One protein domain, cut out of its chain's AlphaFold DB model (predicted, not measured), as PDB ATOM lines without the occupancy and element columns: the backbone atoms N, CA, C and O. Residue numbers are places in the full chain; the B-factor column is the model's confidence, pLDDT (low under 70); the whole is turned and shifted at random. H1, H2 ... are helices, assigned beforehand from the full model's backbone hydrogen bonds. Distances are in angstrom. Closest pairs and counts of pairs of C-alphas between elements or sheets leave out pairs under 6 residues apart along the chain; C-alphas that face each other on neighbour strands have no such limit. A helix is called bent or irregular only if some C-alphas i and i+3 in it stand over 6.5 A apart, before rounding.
ATOM      1  N   THR A   5      90.528  -9.980 -29.936       82.75
ATOM      2  CA  THR A   5      90.669 -11.384 -30.328       82.75
ATOM      3  C   THR A   5      90.891 -12.269 -29.100       82.75
ATOM      4  O   THR A   5      91.311 -11.800 -28.037       82.75
ATOM      5  N   PHE A   6      90.669 -13.580 -29.247       81.19
ATOM      6  CA  PHE A   6      90.971 -14.545 -28.184       81.19
ATOM      7  C   PHE A   6      92.454 -14.515 -27.780       81.19
ATOM      8  O   PHE A   6      92.770 -14.541 -26.594       81.19
ATOM      9  N   ALA A   7      93.358 -14.386 -28.759       79.81
ATOM     10  CA  ALA A   7      94.799 -14.284 -28.531       79.81
ATOM     11  C   ALA A   7      95.165 -13.049 -27.697       79.81
ATOM     12  O   ALA A   7      95.920 -13.152 -26.732       79.81
ATOM     13  N   GLU A   8      94.590 -11.886 -28.019       86.69
ATOM     14  CA  GLU A   8      94.815 -10.657 -27.251       86.69
ATOM     15  C   GLU A   8      94.305 -10.786 -25.815       86.69
ATOM     16  O   GLU A   8      95.006 -10.404 -24.878       86.69
ATOM     17  N   LEU A   9      93.116 -11.368 -25.630       88.31
ATOM     18  CA  LEU A   9      92.554 -11.618 -24.305       88.31
ATOM     19  C   LEU A   9      93.448 -12.565 -23.487       88.31
ATOM     20  O   LEU A   9      93.708 -12.316 -22.309       88.31
ATOM     21  N   ALA A  10      93.965 -13.616 -24.124       86.62
ATOM     22  CA  ALA A  10      94.852 -14.594 -23.510       86.62
ATOM     23  C   ALA A  10      96.211 -13.991 -23.135       86.62
ATOM     24  O   ALA A  10      96.653 -14.161 -22.003       86.62
ATOM     25  N   GLN A  11      96.840 -13.210 -24.014       85.88
ATOM     26  CA  GLN A  11      98.105 -12.531 -23.711       85.88
ATOM     27  C   GLN A  11      97.961 -11.538 -22.550       85.88
ATOM     28  O   GLN A  11      98.803 -11.507 -21.648       85.88
ATOM     29  N   MET A  12      96.872 -10.761 -22.530       90.12
ATOM     30  CA  MET A  12      96.570  -9.831 -21.437       90.12
ATOM     31  C   MET A  12      96.386 -10.573 -20.108       90.12
ATOM     32  O   MET A  12      96.957 -10.181 -19.088       90.12
ATOM     33  N   LEU A  13      95.639 -11.680 -20.116       91.25
ATOM     34  CA  LEU A  13      95.432 -12.499 -18.925       91.25
ATOM     35  C   LEU A  13      96.730 -13.165 -18.453       91.25
ATOM     36  O   LEU A  13      96.997 -13.196 -17.249       91.25
ATOM     37  N   GLN A  14      97.556 -13.657 -19.377       88.12
ATOM     38  CA  GLN A  14      98.842 -14.272 -19.063       88.12
ATOM     39  C   GLN A  14      99.767 -13.276 -18.362       88.12
ATOM     40  O   GLN A  14     100.291 -13.563 -17.286       88.12
ATOM     41  N   LYS A  15      99.899 -12.071 -18.924       89.88
ATOM     42  CA  LYS A  15     100.698 -10.984 -18.349       89.88
ATOM     43  C   LYS A  15     100.198 -10.569 -16.963       89.88
ATOM     44  O   LYS A  15     101.000 -10.347 -16.065       89.88
ATOM     45  N   ALA A  16      98.882 -10.478 -16.776       90.00
ATOM     46  CA  ALA A  16      98.289 -10.026 -15.519       90.00
ATOM     47  C   ALA A  16      98.343 -11.059 -14.385       90.00
ATOM     48  O   ALA A  16      98.327 -10.688 -13.209       90.00
ATOM     49  N   THR A  17      98.354 -12.349 -14.719       88.81
ATOM     50  CA  THR A  17      98.300 -13.443 -13.736       88.81
ATOM     51  C   THR A  17      99.637 -14.151 -13.542       88.81
ATOM     52  O   THR A  17      99.794 -14.866 -12.558       88.81
ATOM     53  N   GLY A  18     100.593 -13.984 -14.463       84.12
ATOM     54  CA  GLY A  18     101.864 -14.715 -14.453       84.12
ATOM     55  C   GLY A  18     101.709 -16.223 -14.689       84.12
ATOM     56  O   GLY A  18     102.665 -16.974 -14.506       84.12
ATOM     57  N   LYS A  19     100.509 -16.681 -15.071       83.56
ATOM     58  CA  LYS A  19     100.216 -18.091 -15.336       83.56
ATOM     59  C   LYS A  19     100.969 -18.582 -16.579       83.56
ATOM     60  O   LYS A  19     101.351 -17.814 -17.466       83.56
ATOM     61  N   THR A  20     101.174 -19.895 -16.649       80.81
ATOM     62  CA  THR A  20     101.706 -20.536 -17.856       80.81
ATOM     63  C   THR A  20     100.716 -20.393 -19.010       80.81
ATOM     64  O   THR A  20      99.513 -20.260 -18.792       80.81
ATOM     65  N   GLN A  21     101.218 -20.477 -20.243       70.94
ATOM     66  CA  GLN A  21     100.400 -20.418 -21.460       70.94
ATOM     67  C   GLN A  21      99.197 -21.374 -21.400       70.94
ATOM     68  O   GLN A  21      98.060 -20.973 -21.636       70.94
ATOM     69  N   GLN A  22      99.463 -22.616 -20.990       73.25
ATOM     70  CA  GLN A  22      98.458 -23.651 -20.782       73.25
ATOM     71  C   GLN A  22      97.406 -23.231 -19.747       73.25
ATOM     72  O   GLN A  22      96.222 -23.195 -20.059       73.25
ATOM     73  N   ALA A  23      97.833 -22.832 -18.544       80.94
ATOM     74  CA  ALA A  23      96.922 -22.463 -17.462       80.94
ATOM     75  C   ALA A  23      96.082 -21.213 -17.785       80.94
ATOM     76  O   ALA A  23      94.943 -21.091 -17.332       80.94
ATOM     77  N   THR A  24      96.624 -20.274 -18.562       84.19
ATOM     78  CA  THR A  24      95.894 -19.091 -19.032       84.19
ATOM     79  C   THR A  24      94.788 -19.464 -20.008       84.19
ATOM     80  O   THR A  24      93.655 -19.020 -19.838       84.19
ATOM     81  N   VAL A  25      95.108 -20.277 -21.016       80.31
ATOM     82  CA  VAL A  25      94.120 -20.735 -21.997       80.31
ATOM     83  C   VAL A  25      93.065 -21.582 -21.305       80.31
ATOM     84  O   VAL A  25      91.879 -21.349 -21.499       80.31
ATOM     85  N   ASP A  26      93.485 -22.465 -20.405       78.62
ATOM     86  CA  ASP A  26      92.583 -23.262 -19.589       78.62
ATOM     87  C   ASP A  26      91.569 -22.406 -18.823       78.62
ATOM     88  O   ASP A  26      90.368 -22.641 -18.926       78.62
ATOM     89  N   THR A  27      92.048 -21.353 -18.153       86.94
ATOM     90  CA  THR A  27      91.194 -20.405 -17.419       86.94
ATOM     91  C   THR A  27      90.177 -19.724 -18.349       86.94
ATOM     92  O   THR A  27      89.011 -19.576 -17.992       86.94
ATOM     93  N   LEU A  28      90.581 -19.325 -19.562       86.75
ATOM     94  CA  LEU A  28      89.658 -18.716 -20.527       86.75
ATOM     95  C   LEU A  28      88.584 -19.694 -21.008       86.75
ATOM     96  O   LEU A  28      87.434 -19.292 -21.170       86.75
ATOM     97  N   PHE A  29      88.943 -20.959 -21.230       80.19
ATOM     98  CA  PHE A  29      87.979 -21.986 -21.617       80.19
ATOM     99  C   PHE A  29      87.028 -22.339 -20.467       80.19
ATOM    100  O   PHE A  29      85.841 -22.520 -20.724       80.19
ATOM    101  N   ASP A  30      87.512 -22.378 -19.221       82.12
ATOM    102  CA  ASP A  30      86.664 -22.554 -18.034       82.12
ATOM    103  C   ASP A  30      85.623 -21.432 -17.935       82.12
ATOM    104  O   ASP A  30      84.434 -21.692 -17.768       82.12
ATOM    105  N   TRP A  31      86.030 -20.174 -18.124       86.56
ATOM    106  CA  TRP A  31      85.100 -19.040 -18.144       86.56
ATOM    107  C   TRP A  31      84.113 -19.092 -19.317       86.56
ATOM    108  O   TRP A  31      82.970 -18.664 -19.175       86.56
ATOM    109  N   ALA A  32      84.541 -19.612 -20.467       77.44
ATOM    110  CA  ALA A  32      83.752 -19.661 -21.692       77.44
ATOM    111  C   ALA A  32      82.695 -20.779 -21.707       77.44
ATOM    112  O   ALA A  32      81.570 -20.543 -22.148       77.44
ATOM    113  N   PHE A  33      83.031 -21.983 -21.231       72.56
ATOM    114  CA  PHE A  33      82.242 -23.199 -21.470       72.56
ATOM    115  C   PHE A  33      81.929 -23.960 -20.181       72.56
ATOM    116  O   PHE A  33      82.738 -24.041 -19.264       72.56
ATOM    117  N   LYS A  34      80.709 -24.507 -20.086       63.41
ATOM    118  CA  LYS A  34      80.220 -25.211 -18.884       63.41
ATOM    119  C   LYS A  34      80.844 -26.601 -18.718       63.41
ATOM    120  O   LYS A  34      80.959 -27.096 -17.601       63.41
ATOM    121  N   LYS A  35      81.209 -27.234 -19.831       59.88
ATOM    122  CA  LYS A  35      81.953 -28.491 -19.907       59.88
ATOM    123  C   LYS A  35      83.046 -28.287 -20.943       59.88
ATOM    124  O   LYS A  35      82.758 -27.764 -22.014       59.88
ATOM    125  N   ARG A  36      84.281 -28.668 -20.627       56.09
ATOM    126  CA  ARG A  36      85.372 -28.647 -21.601       56.09
ATOM    127  C   ARG A  36      86.207 -29.912 -21.517       56.09
ATOM    128  O   ARG A  36      86.489 -30.397 -20.422       56.09
ATOM    129  N   GLU A  37      86.654 -30.387 -22.671       50.66
ATOM    130  CA  GLU A  37      87.835 -31.242 -22.767       50.66
ATOM    131  C   GLU A  37      89.101 -30.386 -22.550       50.66
ATOM    132  O   GLU A  37      89.135 -29.201 -22.901       50.66
ATOM    133  N   ARG A  38      90.148 -30.956 -21.935       51.59
ATOM    134  CA  ARG A  38      91.420 -30.245 -21.697       51.59
ATOM    135  C   ARG A  38      92.033 -29.785 -23.028       51.59
ATOM    136  O   ARG A  38      92.088 -30.538 -23.996       51.59
ATOM    137  N   VAL A  39      92.527 -28.547 -23.072       55.25
ATOM    138  CA  VAL A  39      93.235 -28.001 -24.243       55.25
ATOM    139  C   VAL A  39      94.697 -28.447 -24.172       55.25
ATOM    140  O   VAL A  39      95.283 -28.399 -23.101       55.25
ATOM    141  N   SER A  40      95.315 -28.891 -25.269       48.94
ATOM    142  CA  SER A  40      96.744 -29.249 -25.252       48.94
ATOM    143  C   SER A  40      97.652 -28.012 -25.227       48.94
ATOM    144  O   SER A  40      97.271 -26.946 -25.716       48.94
ATOM    145  N   GLN A  41      98.895 -28.163 -24.754       48.84
ATOM    146  CA  GLN A  41      99.876 -27.067 -24.681       48.84
ATOM    147  C   GLN A  41     100.194 -26.456 -26.049       48.84
ATOM    148  O   GLN A  41     100.329 -25.239 -26.157       48.84
ATOM    149  N   ALA A  42     100.227 -27.267 -27.109       45.03
ATOM    150  CA  ALA A  42     100.400 -26.792 -28.478       45.03
ATOM    151  C   ALA A  42      99.183 -25.993 -28.978       45.03
ATOM    152  O   ALA A  42      99.330 -24.986 -29.670       45.03
ATOM    153  N   SER A  43      97.960 -26.401 -28.622       55.47
ATOM    154  CA  SER A  43      96.757 -25.617 -28.925       55.47
ATOM    155  C   SER A  43      96.739 -24.314 -28.128       55.47
ATOM    156  O   SER A  43      96.485 -23.263 -28.709       55.47
ATOM    157  N   ALA A  44      97.108 -24.344 -26.846       56.41
ATOM    158  CA  ALA A  44      97.254 -23.147 -26.026       56.41
ATOM    159  C   ALA A  44      98.307 -22.173 -26.586       56.41
ATOM    160  O   ALA A  44      98.051 -20.972 -26.673       56.41
ATOM    161  N   HIS A  45      99.453 -22.687 -27.038       54.47
ATOM    162  CA  HIS A  45     100.497 -21.902 -27.695       54.47
ATOM    163  C   HIS A  45      99.986 -21.242 -28.983       54.47
ATOM    164  O   HIS A  45     100.111 -20.030 -29.153       54.47
ATOM    165  N   ARG A  46      99.317 -22.009 -29.853       56.81
ATOM    166  CA  ARG A  46      98.717 -21.483 -31.087       56.81
ATOM    167  C   ARG A  46      97.614 -20.461 -30.813       56.81
ATOM    168  O   ARG A  46      97.515 -19.481 -31.544       56.81
ATOM    169  N   TYR A  47      96.813 -20.631 -29.760       64.50
ATOM    170  CA  TYR A  47      95.820 -19.630 -29.356       64.50
ATOM    171  C   TYR A  47      96.466 -18.320 -28.924       64.50
ATOM    172  O   TYR A  47      96.022 -17.256 -29.345       64.50
ATOM    173  N   LEU A  48      97.527 -18.390 -28.123       62.62
ATOM    174  CA  LEU A  48      98.258 -17.208 -27.671       62.62
ATOM    175  C   LEU A  48      99.006 -16.505 -28.807       62.62
ATOM    176  O   LEU A  48      99.196 -15.294 -28.733       62.62
ATOM    177  N   ASN A  49      99.365 -17.233 -29.868       62.72
ATOM    178  CA  ASN A  49     100.011 -16.682 -31.060       62.72
ATOM    179  C   ASN A  49      99.024 -16.310 -32.185       62.72
ATOM    180  O   ASN A  49      99.447 -15.811 -33.224       62.72
ATOM    181  N   GLY A  50      97.715 -16.522 -31.996       60.22
ATOM    182  CA  GLY A  50      96.687 -16.200 -32.996       60.22
ATOM    183  C   GLY A  50      96.628 -17.149 -34.201       60.22
ATOM    184  O   GLY A  50      96.022 -16.813 -35.213       60.22
ATOM    185  N   GLU A  51      97.239 -18.330 -34.100       51.06
ATOM    186  CA  GLU A  51      97.371 -19.315 -35.183       51.06
ATOM    187  C   GLU A  51      96.246 -20.367 -35.207       51.06
ATOM    188  O   GLU A  51      96.124 -21.117 -36.175       51.06
ATOM    189  N   SER A  52      95.436 -20.468 -34.146       55.81
ATOM    190  CA  SER A  52      94.393 -21.498 -34.007       55.81
ATOM    191  C   SER A  52      92.976 -20.937 -34.084       55.81
ATOM    192  O   SER A  52      92.673 -19.883 -33.527       55.81
ATOM    193  N   ASP A  53      92.097 -21.714 -34.716       61.22
ATOM    194  CA  ASP A  53      90.678 -21.421 -34.865       61.22
ATOM    195  C   ASP A  53      89.873 -21.939 -33.657       61.22
ATOM    196  O   ASP A  53      89.743 -23.149 -33.448       61.22
ATOM    197  N   ILE A  54      89.332 -21.015 -32.855       63.47
ATOM    198  CA  ILE A  54      88.502 -21.325 -31.680       63.47
ATOM    199  C   ILE A  54      87.178 -22.011 -32.056       63.47
ATOM    200  O   ILE A  54      86.584 -22.686 -31.212       63.47
ATOM    201  N   HIS A  55      86.735 -21.914 -33.320       61.94
ATOM    202  CA  HIS A  55      85.467 -22.484 -33.785       61.94
ATOM    203  C   HIS A  55      85.369 -23.992 -33.499       61.94
ATOM    204  O   HIS A  55      84.328 -24.461 -33.051       61.94
ATOM    205  N   LYS A  56      86.464 -24.755 -33.655       54.69
ATOM    206  CA  LYS A  56      86.481 -26.223 -33.471       54.69
ATOM    207  C   LYS A  56      85.991 -26.693 -32.096       54.69
ATOM    208  O   LYS A  56      85.427 -27.777 -32.002       54.69
ATOM    209  N   TYR A  57      86.197 -25.892 -31.053       57.22
ATOM    210  CA  TYR A  57      85.797 -26.236 -29.686       57.22
ATOM    211  C   TYR A  57      84.362 -25.801 -29.364       57.22
ATOM    212  O   TYR A  57      83.696 -26.455 -28.567       57.22
ATOM    213  N   VAL A  58      83.853 -24.754 -30.023       53.94
ATOM    214  CA  VAL A  58      82.452 -24.318 -29.875       53.94
ATOM    215  C   VAL A  58      81.489 -25.406 -30.372       53.94
ATOM    216  O   VAL A  58      80.457 -25.635 -29.744       53.94
ATOM    217  N   TYR A  59      81.859 -26.127 -31.436       49.66
ATOM    218  CA  TYR A  59      81.017 -27.145 -32.077       49.66
ATOM    219  C   TYR A  59      81.001 -28.525 -31.433       49.66
ATOM    220  O   TYR A  59      80.050 -29.271 -31.663       49.66
ATOM    221  N   LYS A  60      82.055 -28.908 -30.706       48.50
ATOM    222  CA  LYS A  60      82.243 -30.315 -30.324       48.50
ATOM    223  C   LYS A  60      81.175 -30.809 -29.337       48.50
ATOM    224  O   LYS A  60      80.854 -31.987 -29.371       48.50
ATOM    225  N   ASP A  61      80.564 -29.911 -28.556       46.34
ATOM    226  CA  ASP A  61      79.722 -30.293 -27.412       46.34
ATOM    227  C   ASP A  61      78.427 -29.485 -27.237       46.34
ATOM    228  O   ASP A  61      77.988 -29.289 -26.106       46.34
ATOM    229  N   GLY A  62      77.793 -28.997 -28.317       47.03
ATOM    230  CA  GLY A  62      76.470 -28.344 -28.216       47.03
ATOM    231  C   GLY A  62      76.397 -27.333 -27.063       47.03
ATOM    232  O   GLY A  62      75.475 -27.383 -26.249       47.03
ATOM    233  N   ASN A  63      77.462 -26.534 -26.927       52.56
ATOM    234  CA  ASN A  63      77.809 -25.856 -25.686       52.56
ATOM    235  C   ASN A  63      76.648 -24.985 -25.195       52.56
ATOM    236  O   ASN A  63      76.269 -24.013 -25.847       52.56
ATOM    237  N   GLU A  64      76.098 -25.313 -24.024       56.47
ATOM    238  CA  GLU A  64      75.111 -24.464 -23.360       56.47
ATOM    239  C   GLU A  64      75.760 -23.104 -23.053       56.47
ATOM    240  O   GLU A  64      76.741 -23.045 -22.302       56.47
ATOM    241  N   GLU A  65      75.224 -22.015 -23.627       58.69
ATOM    242  CA  GLU A  65      75.662 -20.653 -23.299       58.69
ATOM    243  C   GLU A  65      75.660 -20.471 -21.772       58.69
ATOM    244  O   GLU A  65      74.640 -20.656 -21.100       58.69
ATOM    245  N   ARG A  66      76.816 -20.113 -21.199       70.62
ATOM    246  CA  ARG A  66      76.918 -19.831 -19.765       70.62
ATOM    247  C   ARG A  66      76.263 -18.489 -19.451       70.62
ATOM    248  O   ARG A  66      76.439 -17.514 -20.180       70.62
ATOM    249  N   ASP A  67      75.566 -18.408 -18.317       81.12
ATOM    250  CA  ASP A  67      75.059 -17.126 -17.818       81.12
ATOM    251  C   ASP A  67      76.233 -16.165 -17.580       81.12
ATOM    252  O   ASP A  67      77.117 -16.423 -16.758       81.12
ATOM    253  N   ILE A  68      76.215 -15.021 -18.266       84.62
ATOM    254  CA  ILE A  68      77.235 -13.978 -18.150       84.62
ATOM    255  C   ILE A  68      77.446 -13.521 -16.700       84.62
ATOM    256  O   ILE A  68      78.560 -13.154 -16.328       84.62
ATOM    257  N   LYS A  69      76.414 -13.577 -15.845       87.00
ATOM    258  CA  LYS A  69      76.541 -13.251 -14.417       87.00
ATOM    259  C   LYS A  69      77.429 -14.250 -13.673       87.00
ATOM    260  O   LYS A  69      78.166 -13.834 -12.777       87.00
ATOM    261  N   LEU A  70      77.384 -15.531 -14.040       85.50
ATOM    262  CA  LEU A  70      78.259 -16.565 -13.479       85.50
ATOM    263  C   LEU A  70      79.705 -16.347 -13.926       85.50
ATOM    264  O   LEU A  70      80.594 -16.329 -13.079       85.50
ATOM    265  N   ILE A  71      79.920 -16.054 -15.211       87.88
ATOM    266  CA  ILE A  71      81.251 -15.737 -15.751       87.88
ATOM    267  C   ILE A  71      81.864 -14.537 -15.007       87.88
ATOM    268  O   ILE A  71      83.000 -14.591 -14.543       87.88
ATOM    269  N   ILE A  72      81.098 -13.454 -14.823       90.88
ATOM    270  CA  ILE A  72      81.557 -12.260 -14.091       90.88
ATOM    271  C   ILE A  72      81.955 -12.604 -12.652       90.88
ATOM    272  O   ILE A  72      82.929 -12.054 -12.132       90.88
ATOM    273  N   LYS A  73      81.188 -13.475 -11.988       91.88
ATOM    274  CA  LYS A  73      81.470 -13.904 -10.618       91.88
ATOM    275  C   LYS A  73      82.788 -14.678 -10.542       91.88
ATOM    276  O   LYS A  73      83.590 -14.371  -9.668       91.88
ATOM    277  N   GLU A  74      83.022 -15.610 -11.457       88.94
ATOM    278  CA  GLU A  74      84.243 -16.424 -11.504       88.94
ATOM    279  C   GLU A  74      85.478 -15.580 -11.817       88.94
ATOM    280  O   GLU A  74      86.459 -15.641 -11.085       88.94
ATOM    281  N   ILE A  75      85.394 -14.666 -12.790       92.00
ATOM    282  CA  ILE A  75      86.491 -13.732 -13.081       92.00
ATOM    283  C   ILE A  75      86.856 -12.903 -11.838       92.00
ATOM    284  O   ILE A  75      88.033 -12.673 -11.564       92.00
ATOM    285  N   LYS A  76      85.862 -12.454 -11.056       90.25
ATOM    286  CA  LYS A  76      86.107 -11.717  -9.802       90.25
ATOM    287  C   LYS A  76      86.761 -12.577  -8.718       90.25
ATOM    288  O   LYS A  76      87.441 -12.019  -7.864       90.25
ATOM    289  N   GLN A  77      86.520 -13.886  -8.718       90.00
ATOM    290  CA  GLN A  77      87.122 -14.824  -7.767       90.00
ATOM    291  C   GLN A  77      88.554 -15.191  -8.171       90.00
ATOM    292  O   GLN A  77      89.428 -15.265  -7.313       90.00
ATOM    293  N   ASP A  78      88.798 -15.352  -9.470       88.50
ATOM    294  CA  ASP A  78      90.080 -15.800 -10.012       88.50
ATOM    295  C   ASP A  78      91.130 -14.688 -10.112       88.50
ATOM    296  O   ASP A  78      92.335 -14.959 -10.112       88.50
ATOM    297  N   LEU A  79      90.701 -13.426 -10.232       91.56
ATOM    298  CA  LEU A  79      91.608 -12.295 -10.393       91.56
ATOM    299  C   LEU A  79      91.924 -11.611  -9.064       91.56
ATOM    300  O   LEU A  79      91.059 -11.071  -8.375       91.56
ATOM    301  N   SER A  80      93.219 -11.510  -8.767       92.56
ATOM    302  CA  SER A  80      93.709 -10.662  -7.682       92.56
ATOM    303  C   SER A  80      93.480  -9.170  -7.980       92.56
ATOM    304  O   SER A  80      93.331  -8.746  -9.133       92.56
ATOM    305  N   LYS A  81      93.541  -8.327  -6.939       90.12
ATOM    306  CA  LYS A  81      93.487  -6.859  -7.083       90.12
ATOM    307  C   LYS A  81      94.597  -6.328  -8.003       90.12
ATOM    308  O   LYS A  81      94.354  -5.410  -8.784       90.12
ATOM    309  N   GLN A  82      95.790  -6.917  -7.929       91.62
ATOM    310  CA  GLN A  82      96.934  -6.549  -8.764       91.62
ATOM    311  C   GLN A  82      96.702  -6.936 -10.229       91.62
ATOM    312  O   GLN A  82      96.835  -6.088 -11.107       91.62
ATOM    313  N   SER A  83      96.275  -8.174 -10.490       93.38
ATOM    314  CA  SER A  83      95.934  -8.644 -11.840       93.38
ATOM    315  C   SER A  83      94.822  -7.799 -12.464       93.38
ATOM    316  O   SER A  83      94.898  -7.433 -13.633       93.38
ATOM    317  N   THR A  84      93.825  -7.409 -11.664       93.44
ATOM    318  CA  THR A  84      92.728  -6.526 -12.092       93.44
ATOM    319  C   THR A  84      93.233  -5.152 -12.541       93.44
ATOM    320  O   THR A  84      92.744  -4.621 -13.535       93.44
ATOM    321  N   ASN A  85      94.221  -4.576 -11.848       91.44
ATOM    322  CA  ASN A  85      94.809  -3.290 -12.235       91.44
ATOM    323  C   ASN A  85      95.622  -3.398 -13.532       91.44
ATOM    324  O   ASN A  85      95.454  -2.564 -14.414       91.44
ATOM    325  N   ILE A  86      96.425  -4.457 -13.687       93.50
ATOM    326  CA  ILE A  86      97.195  -4.698 -14.919       93.50
ATOM    327  C   ILE A  86      96.248  -4.838 -16.122       93.50
ATOM    328  O   ILE A  86      96.461  -4.217 -17.161       93.50
ATOM    329  N   LEU A  87      95.159  -5.599 -15.964       94.00
ATOM    330  CA  LEU A  87      94.142  -5.764 -17.006       94.00
ATOM    331  C   LEU A  87      93.416  -4.455 -17.317       94.00
ATOM    332  O   LEU A  87      93.143  -4.180 -18.482       94.00
ATOM    333  N   LEU A  88      93.109  -3.636 -16.306       93.75
ATOM    334  CA  LEU A  88      92.492  -2.324 -16.507       93.75
ATOM    335  C   LEU A  88      93.359  -1.428 -17.400       93.75
ATOM    336  O   LEU A  88      92.829  -0.787 -18.310       93.75
ATOM    337  N   ASP A  89      94.664  -1.391 -17.148       91.88
ATOM    338  CA  ASP A  89      95.598  -0.558 -17.902       91.88
ATOM    339  C   ASP A  89      95.779  -1.068 -19.338       91.88
ATOM    340  O   ASP A  89      95.690  -0.277 -20.280       91.88
ATOM    341  N   ASP A  90      95.909  -2.383 -19.534       93.06
ATOM    342  CA  ASP A  90      96.002  -2.979 -20.873       93.06
ATOM    343  C   ASP A  90      94.701  -2.784 -21.683       93.06
ATOM    344  O   ASP A  90      94.742  -2.444 -22.871       93.06
ATOM    345  N   LEU A  91      93.527  -2.911 -21.050       91.88
ATOM    346  CA  LEU A  91      92.233  -2.645 -21.693       91.88
ATOM    347  C   LEU A  91      92.093  -1.170 -22.103       91.88
ATOM    348  O   LEU A  91      91.594  -0.872 -23.194       91.88
ATOM    349  N   ARG A  92      92.558  -0.237 -21.262       91.69
ATOM    350  CA  ARG A  92      92.594   1.198 -21.585       91.69
ATOM    351  C   ARG A  92      93.545   1.485 -22.740       91.69
ATOM    352  O   ARG A  92      93.157   2.206 -23.658       91.69
ATOM    353  N   ALA A  93      94.733   0.885 -22.740       90.00
ATOM    354  CA  ALA A  93      95.714   1.026 -23.814       90.00
ATOM    355  C   ALA A  93      95.178   0.511 -25.162       90.00
ATOM    356  O   ALA A  93      95.429   1.108 -26.208       90.00
ATOM    357  N   LYS A  94      94.365  -0.552 -25.148       87.31
ATOM    358  CA  LYS A  94      93.671  -1.064 -26.342       87.31
ATOM    359  C   LYS A  94      92.473  -0.207 -26.778       87.31
ATOM    360  O   LYS A  94      91.941  -0.442 -27.866       87.31
ATOM    361  N   GLY A  95      92.069   0.792 -25.990       87.38
ATOM    362  CA  GLY A  95      90.944   1.688 -26.279       87.38
ATOM    363  C   GLY A  95      89.569   1.089 -25.960       87.38
ATOM    364  O   GLY A  95      88.562   1.539 -26.511       87.38
ATOM    365  N   ILE A  96      89.508   0.066 -25.101       89.19
ATOM    366  CA  ILE A  96      88.254  -0.563 -24.671       89.19
ATOM    367  C   ILE A  96      87.512   0.369 -23.704       89.19
ATOM    368  O   ILE A  96      88.110   1.074 -22.892       89.19
ATOM    369  N   LYS A  97      86.180   0.386 -23.794       86.50
ATOM    370  CA  LYS A  97      85.287   1.222 -22.978       86.50
ATOM    371  C   LYS A  97      84.090   0.404 -22.508       86.50
ATOM    372  O   LYS A  97      83.730  -0.563 -23.162       86.50
ATOM    373  N   ILE A  98      83.434   0.814 -21.424       84.00
ATOM    374  CA  ILE A  98      82.199   0.161 -20.943       84.00
ATOM    375  C   ILE A  98      81.043   0.440 -21.913       84.00
ATOM    376  O   ILE A  98      80.208  -0.420 -22.186       84.00
ATOM    377  N   SER A  99      81.002   1.663 -22.441       79.69
ATOM    378  CA  SER A  99      80.089   2.129 -23.483       79.69
ATOM    379  C   SER A  99      80.768   3.266 -24.261       79.69
ATOM    380  O   SER A  99      81.809   3.755 -23.812       79.69
ATOM    381  N   PRO A 100      80.220   3.740 -25.398       78.12
ATOM    382  CA  PRO A 100      80.826   4.838 -26.162       78.12
ATOM    383  C   PRO A 100      81.186   6.070 -25.309       78.12
ATOM    384  O   PRO A 100      82.210   6.711 -25.548       78.12
ATOM    385  N   SER A 101      80.384   6.344 -24.274       80.12
ATOM    386  CA  SER A 101      80.511   7.487 -23.367       80.12
ATOM    387  C   SER A 101      81.123   7.176 -21.993       80.12
ATOM    388  O   SER A 101      81.348   8.107 -21.224       80.12
ATOM    389  N   LYS A 102      81.404   5.909 -21.645       86.25
ATOM    390  CA  LYS A 102      81.889   5.524 -20.303       86.25
ATOM    391  C   LYS A 102      83.247   4.824 -20.342       86.25
ATOM    392  O   LYS A 102      83.381   3.734 -20.902       86.25
ATOM    393  N   ASN A 103      84.233   5.433 -19.684       86.69
ATOM    394  CA  ASN A 103      85.576   4.873 -19.511       86.69
ATOM    395  C   ASN A 103      85.596   3.713 -18.506       86.69
ATOM    396  O   ASN A 103      84.721   3.591 -17.649       86.69
ATOM    397  N   LEU A 104      86.629   2.875 -18.607       88.75
ATOM    398  CA  LEU A 104      86.858   1.751 -17.702       88.75
ATOM    399  C   LEU A 104      87.277   2.224 -16.303       88.75
ATOM    400  O   LEU A 104      88.117   3.118 -16.163       88.75
ATOM    401  N   TYR A 105      86.759   1.554 -15.279       87.69
ATOM    402  CA  TYR A 105      87.199   1.644 -13.883       87.69
ATOM    403  C   TYR A 105      87.444   0.240 -13.312       87.69
ATOM    404  O   TYR A 105      86.998  -0.753 -13.885       87.69
ATOM    405  N   GLN A 106      88.135   0.133 -12.178       82.69
ATOM    406  CA  GLN A 106      88.584  -1.154 -11.625       82.69
ATOM    407  C   GLN A 106      87.450  -2.184 -11.460       82.69
ATOM    408  O   GLN A 106      87.581  -3.327 -11.883       82.69
ATOM    409  N   GLY A 107      86.295  -1.762 -10.936       84.25
ATOM    410  CA  GLY A 107      85.123  -2.630 -10.771       84.25
ATOM    411  C   GLY A 107      84.474  -3.112 -12.078       84.25
ATOM    412  O   GLY A 107      83.686  -4.050 -12.038       84.25
ATOM    413  N   SER A 108      84.808  -2.507 -13.223       89.38
ATOM    414  CA  SER A 108      84.247  -2.858 -14.538       89.38
ATOM    415  C   SER A 108      85.050  -3.912 -15.307       89.38
ATOM    416  O   SER A 108      84.566  -4.423 -16.313       89.38
ATOM    417  N   VAL A 109      86.259  -4.263 -14.847       92.38
ATOM    418  CA  VAL A 109      87.178  -5.163 -15.571       92.38
ATOM    419  C   VAL A 109      86.545  -6.532 -15.818       92.38
ATOM    420  O   VAL A 109      86.493  -6.977 -16.959       92.38
ATOM    421  N   ALA A 110      85.983  -7.163 -14.782       91.31
ATOM    422  CA  ALA A 110      85.354  -8.479 -14.915       91.31
ATOM    423  C   ALA A 110      84.163  -8.477 -15.888       91.31
ATOM    424  O   ALA A 110      83.998  -9.403 -16.676       91.31
ATOM    425  N   GLU A 111      83.355  -7.414 -15.871       90.44
ATOM    426  CA  GLU A 111      82.202  -7.269 -16.769       90.44
ATOM    427  C   GLU A 111      82.623  -7.101 -18.227       90.44
ATOM    428  O   GLU A 111      81.983  -7.636 -19.129       90.44
ATOM    429  N   VAL A 112      83.704  -6.361 -18.463       91.75
ATOM    430  CA  VAL A 112      84.238  -6.125 -19.805       91.75
ATOM    431  C   VAL A 112      84.905  -7.381 -20.351       91.75
ATOM    432  O   VAL A 112      84.650  -7.731 -21.499       91.75
ATOM    433  N   LEU A 113      85.679  -8.102 -19.535       90.69
ATOM    434  CA  LEU A 113      86.284  -9.378 -19.930       90.69
ATOM    435  C   LEU A 113      85.219 -10.430 -20.256       90.69
ATOM    436  O   LEU A 113      85.292 -11.049 -21.315       90.69
ATOM    437  N   ALA A 114      84.189 -10.576 -19.413       90.25
ATOM    438  CA  ALA A 114      83.085 -11.502 -19.666       90.25
ATOM    439  C   ALA A 114      82.336 -11.169 -20.965       90.25
ATOM    440  O   ALA A 114      82.016 -12.065 -21.743       90.25
ATOM    441  N   LYS A 115      82.079  -9.880 -21.232       89.25
ATOM    442  CA  LYS A 115      81.433  -9.440 -22.480       89.25
ATOM    443  C   LYS A 115      82.289  -9.730 -23.710       89.25
ATOM    444  O   LYS A 115      81.760 -10.262 -24.674       89.25
ATOM    445  N   GLN A 116      83.583  -9.411 -23.668       89.81
ATOM    446  CA  GLN A 116      84.502  -9.672 -24.780       89.81
ATOM    447  C   GLN A 116      84.607 -11.172 -25.067       89.81
ATOM    448  O   GLN A 116      84.469 -11.581 -26.212       89.81
ATOM    449  N   LEU A 117      84.763 -12.001 -24.030       87.81
ATOM    450  CA  LEU A 117      84.809 -13.456 -24.173       87.81
ATOM    451  C   LEU A 117      83.512 -14.014 -24.780       87.81
ATOM    452  O   LEU A 117      83.560 -14.802 -25.716       87.81
ATOM    453  N   ASN A 118      82.353 -13.557 -24.298       83.50
ATOM    454  CA  ASN A 118      81.052 -13.976 -24.818       83.50
ATOM    455  C   ASN A 118      80.828 -13.535 -26.277       83.50
ATOM    456  O   ASN A 118      80.284 -14.293 -27.073       83.50
ATOM    457  N   GLU A 119      81.256 -12.326 -26.650       82.69
ATOM    458  CA  GLU A 119      81.197 -11.860 -28.042       82.69
ATOM    459  C   GLU A 119      82.105 -12.688 -28.956       82.69
ATOM    460  O   GLU A 119      81.646 -13.114 -30.010       82.69
ATOM    461  N   ILE A 120      83.335 -13.002 -28.529       79.31
ATOM    462  CA  ILE A 120      84.255 -13.876 -29.276       79.31
ATOM    463  C   ILE A 120      83.612 -15.246 -29.540       79.31
ATOM    464  O   ILE A 120      83.693 -15.751 -30.657       79.31
ATOM    465  N   ILE A 121      82.949 -15.836 -28.539       73.12
ATOM    466  CA  ILE A 121      82.269 -17.137 -28.670       73.12
ATOM    467  C   ILE A 121      81.054 -17.036 -29.600       73.12
ATOM    468  O   ILE A 121      80.882 -17.880 -30.474       73.12
ATOM    469  N   LYS A 122      80.222 -15.997 -29.459       72.31
ATOM    470  CA  LYS A 122      79.037 -15.802 -30.312       72.31
ATOM    471  C   LYS A 122      79.405 -15.489 -31.755       72.31
ATOM    472  O   LYS A 122      78.738 -15.964 -32.667       72.31
ATOM    473  N   ASP A 123      80.442 -14.693 -31.986       68.62
ATOM    474  CA  ASP A 123      80.940 -14.438 -33.335       68.62
ATOM    475  C   ASP A 123      81.533 -15.719 -33.922       68.62
ATOM    476  O   ASP A 123      81.264 -16.024 -35.084       68.62
ATOM    477  N   ALA A 124      82.207 -16.524 -33.093       62.34
ATOM    478  CA  ALA A 124      82.653 -17.855 -33.466       62.34
ATOM    479  C   ALA A 124      81.526 -18.827 -33.817       62.34
ATOM    480  O   ALA A 124      81.727 -19.663 -34.692       62.34
ATOM    481  N   ASP A 125      80.357 -18.690 -33.197       56.34
ATOM    482  CA  ASP A 125      79.159 -19.470 -33.507       56.34
ATOM    483  C   ASP A 125      78.374 -18.925 -34.727       56.34
ATOM    484  O   ASP A 125      77.757 -19.670 -35.490       56.34
ATOM    485  N   LYS A 126      78.464 -17.623 -35.020       51.81
ATOM    486  CA  LYS A 126      77.830 -17.013 -36.207       51.81
ATOM    487  C   LYS A 126      78.586 -17.267 -37.508       51.81
ATOM    488  O   LYS A 126      77.959 -17.577 -38.522       51.81
ATOM    489  N   THR A 127      79.914 -17.121 -37.532       45.22
ATOM    490  CA  THR A 127      80.721 -17.486 -38.717       45.22
ATOM    491  C   THR A 127      80.654 -18.984 -38.980       45.22
ATOM    492  O   THR A 127      80.639 -19.415 -40.129       45.22
ATOM    493  N   SER A 128      80.505 -19.752 -37.910       37.31
ATOM    494  CA  SER A 128      80.186 -21.171 -37.866       37.31
ATOM    495  C   SER A 128      78.952 -21.569 -38.702       37.31
ATOM    496  O   SER A 128      78.991 -22.515 -39.493       37.31
ATOM    497  N   HIS A 129      77.860 -20.810 -38.636       33.28
ATOM    498  CA  HIS A 129      76.675 -21.102 -39.454       33.28
ATOM    499  C   HIS A 129      76.939 -20.911 -40.964       33.28
ATOM    500  O   HIS A 129      76.219 -21.458 -41.803       33.28
TER     501      HIS A 129
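This is residues 5 to 129 of the 373 residues of an uncharacterized protein of Limosilactobacillus reuteri (strain ATCC 55730 / SD2112) (UniProt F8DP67). This is a compact body of crossed helices built on one long helix, H7, with H6 by its first residues, H5 crossing it, and the short H4 by its last residues. H1 and H2 reach H7 with one end each, and H3 packs on H1 and H2, away from H7. The printed part has 125 residues with seven named helices, H1 to H7 in chain order, and no named strand; the class is all helix. The whole is compact, with a radius of gyration of the C-alphas of 13.9 A, and rounded, with spans of 36 by 29 by 25 A.

H7, residues 106 to 128, is 34.1 A long and runs from C-alpha 106 at (88.584, -1.154, -11.625) to C-alpha 128 at (80.186, -21.171, -37.866). It is irregular: C-alphas 107 and 110 are 7.2 A apart, and its line is a rough one. H6, residues 81 to 93, is 18.6 A long, and H5, residues 68 to 78, is 15.3 A. H1, residues 6 to 17, begins at C-alpha 6 at (90.971, -14.545, -28.184) and is 16.2 A long; H2, residues 21 to 32, is 16.7 A. H3, residues 41 to 48, is 10.4 A long, and H4, residues 55 to 59, is 6.7 A.

H7 is the hub, touching five helices. With residues 110 to 118 alone it touches H5, at a steep tilt of 53 degrees, opposite ways; the closest C-alphas, of Ile 72 and Ala 110, are 5.4 A apart. Residues 84 to 88 of H6 touch residues 106 to 109 of H7, closest at the C-alphas of Leu 88 and Val 109, 6.1 A. H4 touches residues 121 to 128 of H7, closest at the C-alphas of His 55 and Ala 124, 5.4 A. Residues 6 to 9 of H1 touch H7 at a shallow tilt of 28 degrees, opposite ways; the closest C-alphas are those of Phe 6 and Ile 120, 6.8 A. Residues 31 to 32 of H2 touch H7, about perpendicular at 82 degrees, with the C-alphas of Ala 32 and Leu 117 closest at 6.8 A. H3 touches H1, closest at the C-alphas of Ala 7 and Leu 48, 4.6 A, and H2, closest at those of Gln 22 and Gln 41, 5.4 A. H3 and H7 are apart. Every O i to N i+4 pair is within hydrogen-bond range in H1 to H6; in H7 17 of 19 are.

The C-alphas farthest apart, of Ser 40 and Ser 101, are 40.2 A apart. The printed part has no cut. The link from H6 to H7, residues 94 to 105, is long. Residues 34 to 65 and 123 to 129 have pLDDT under 70; the mean of the printed part is 76.3.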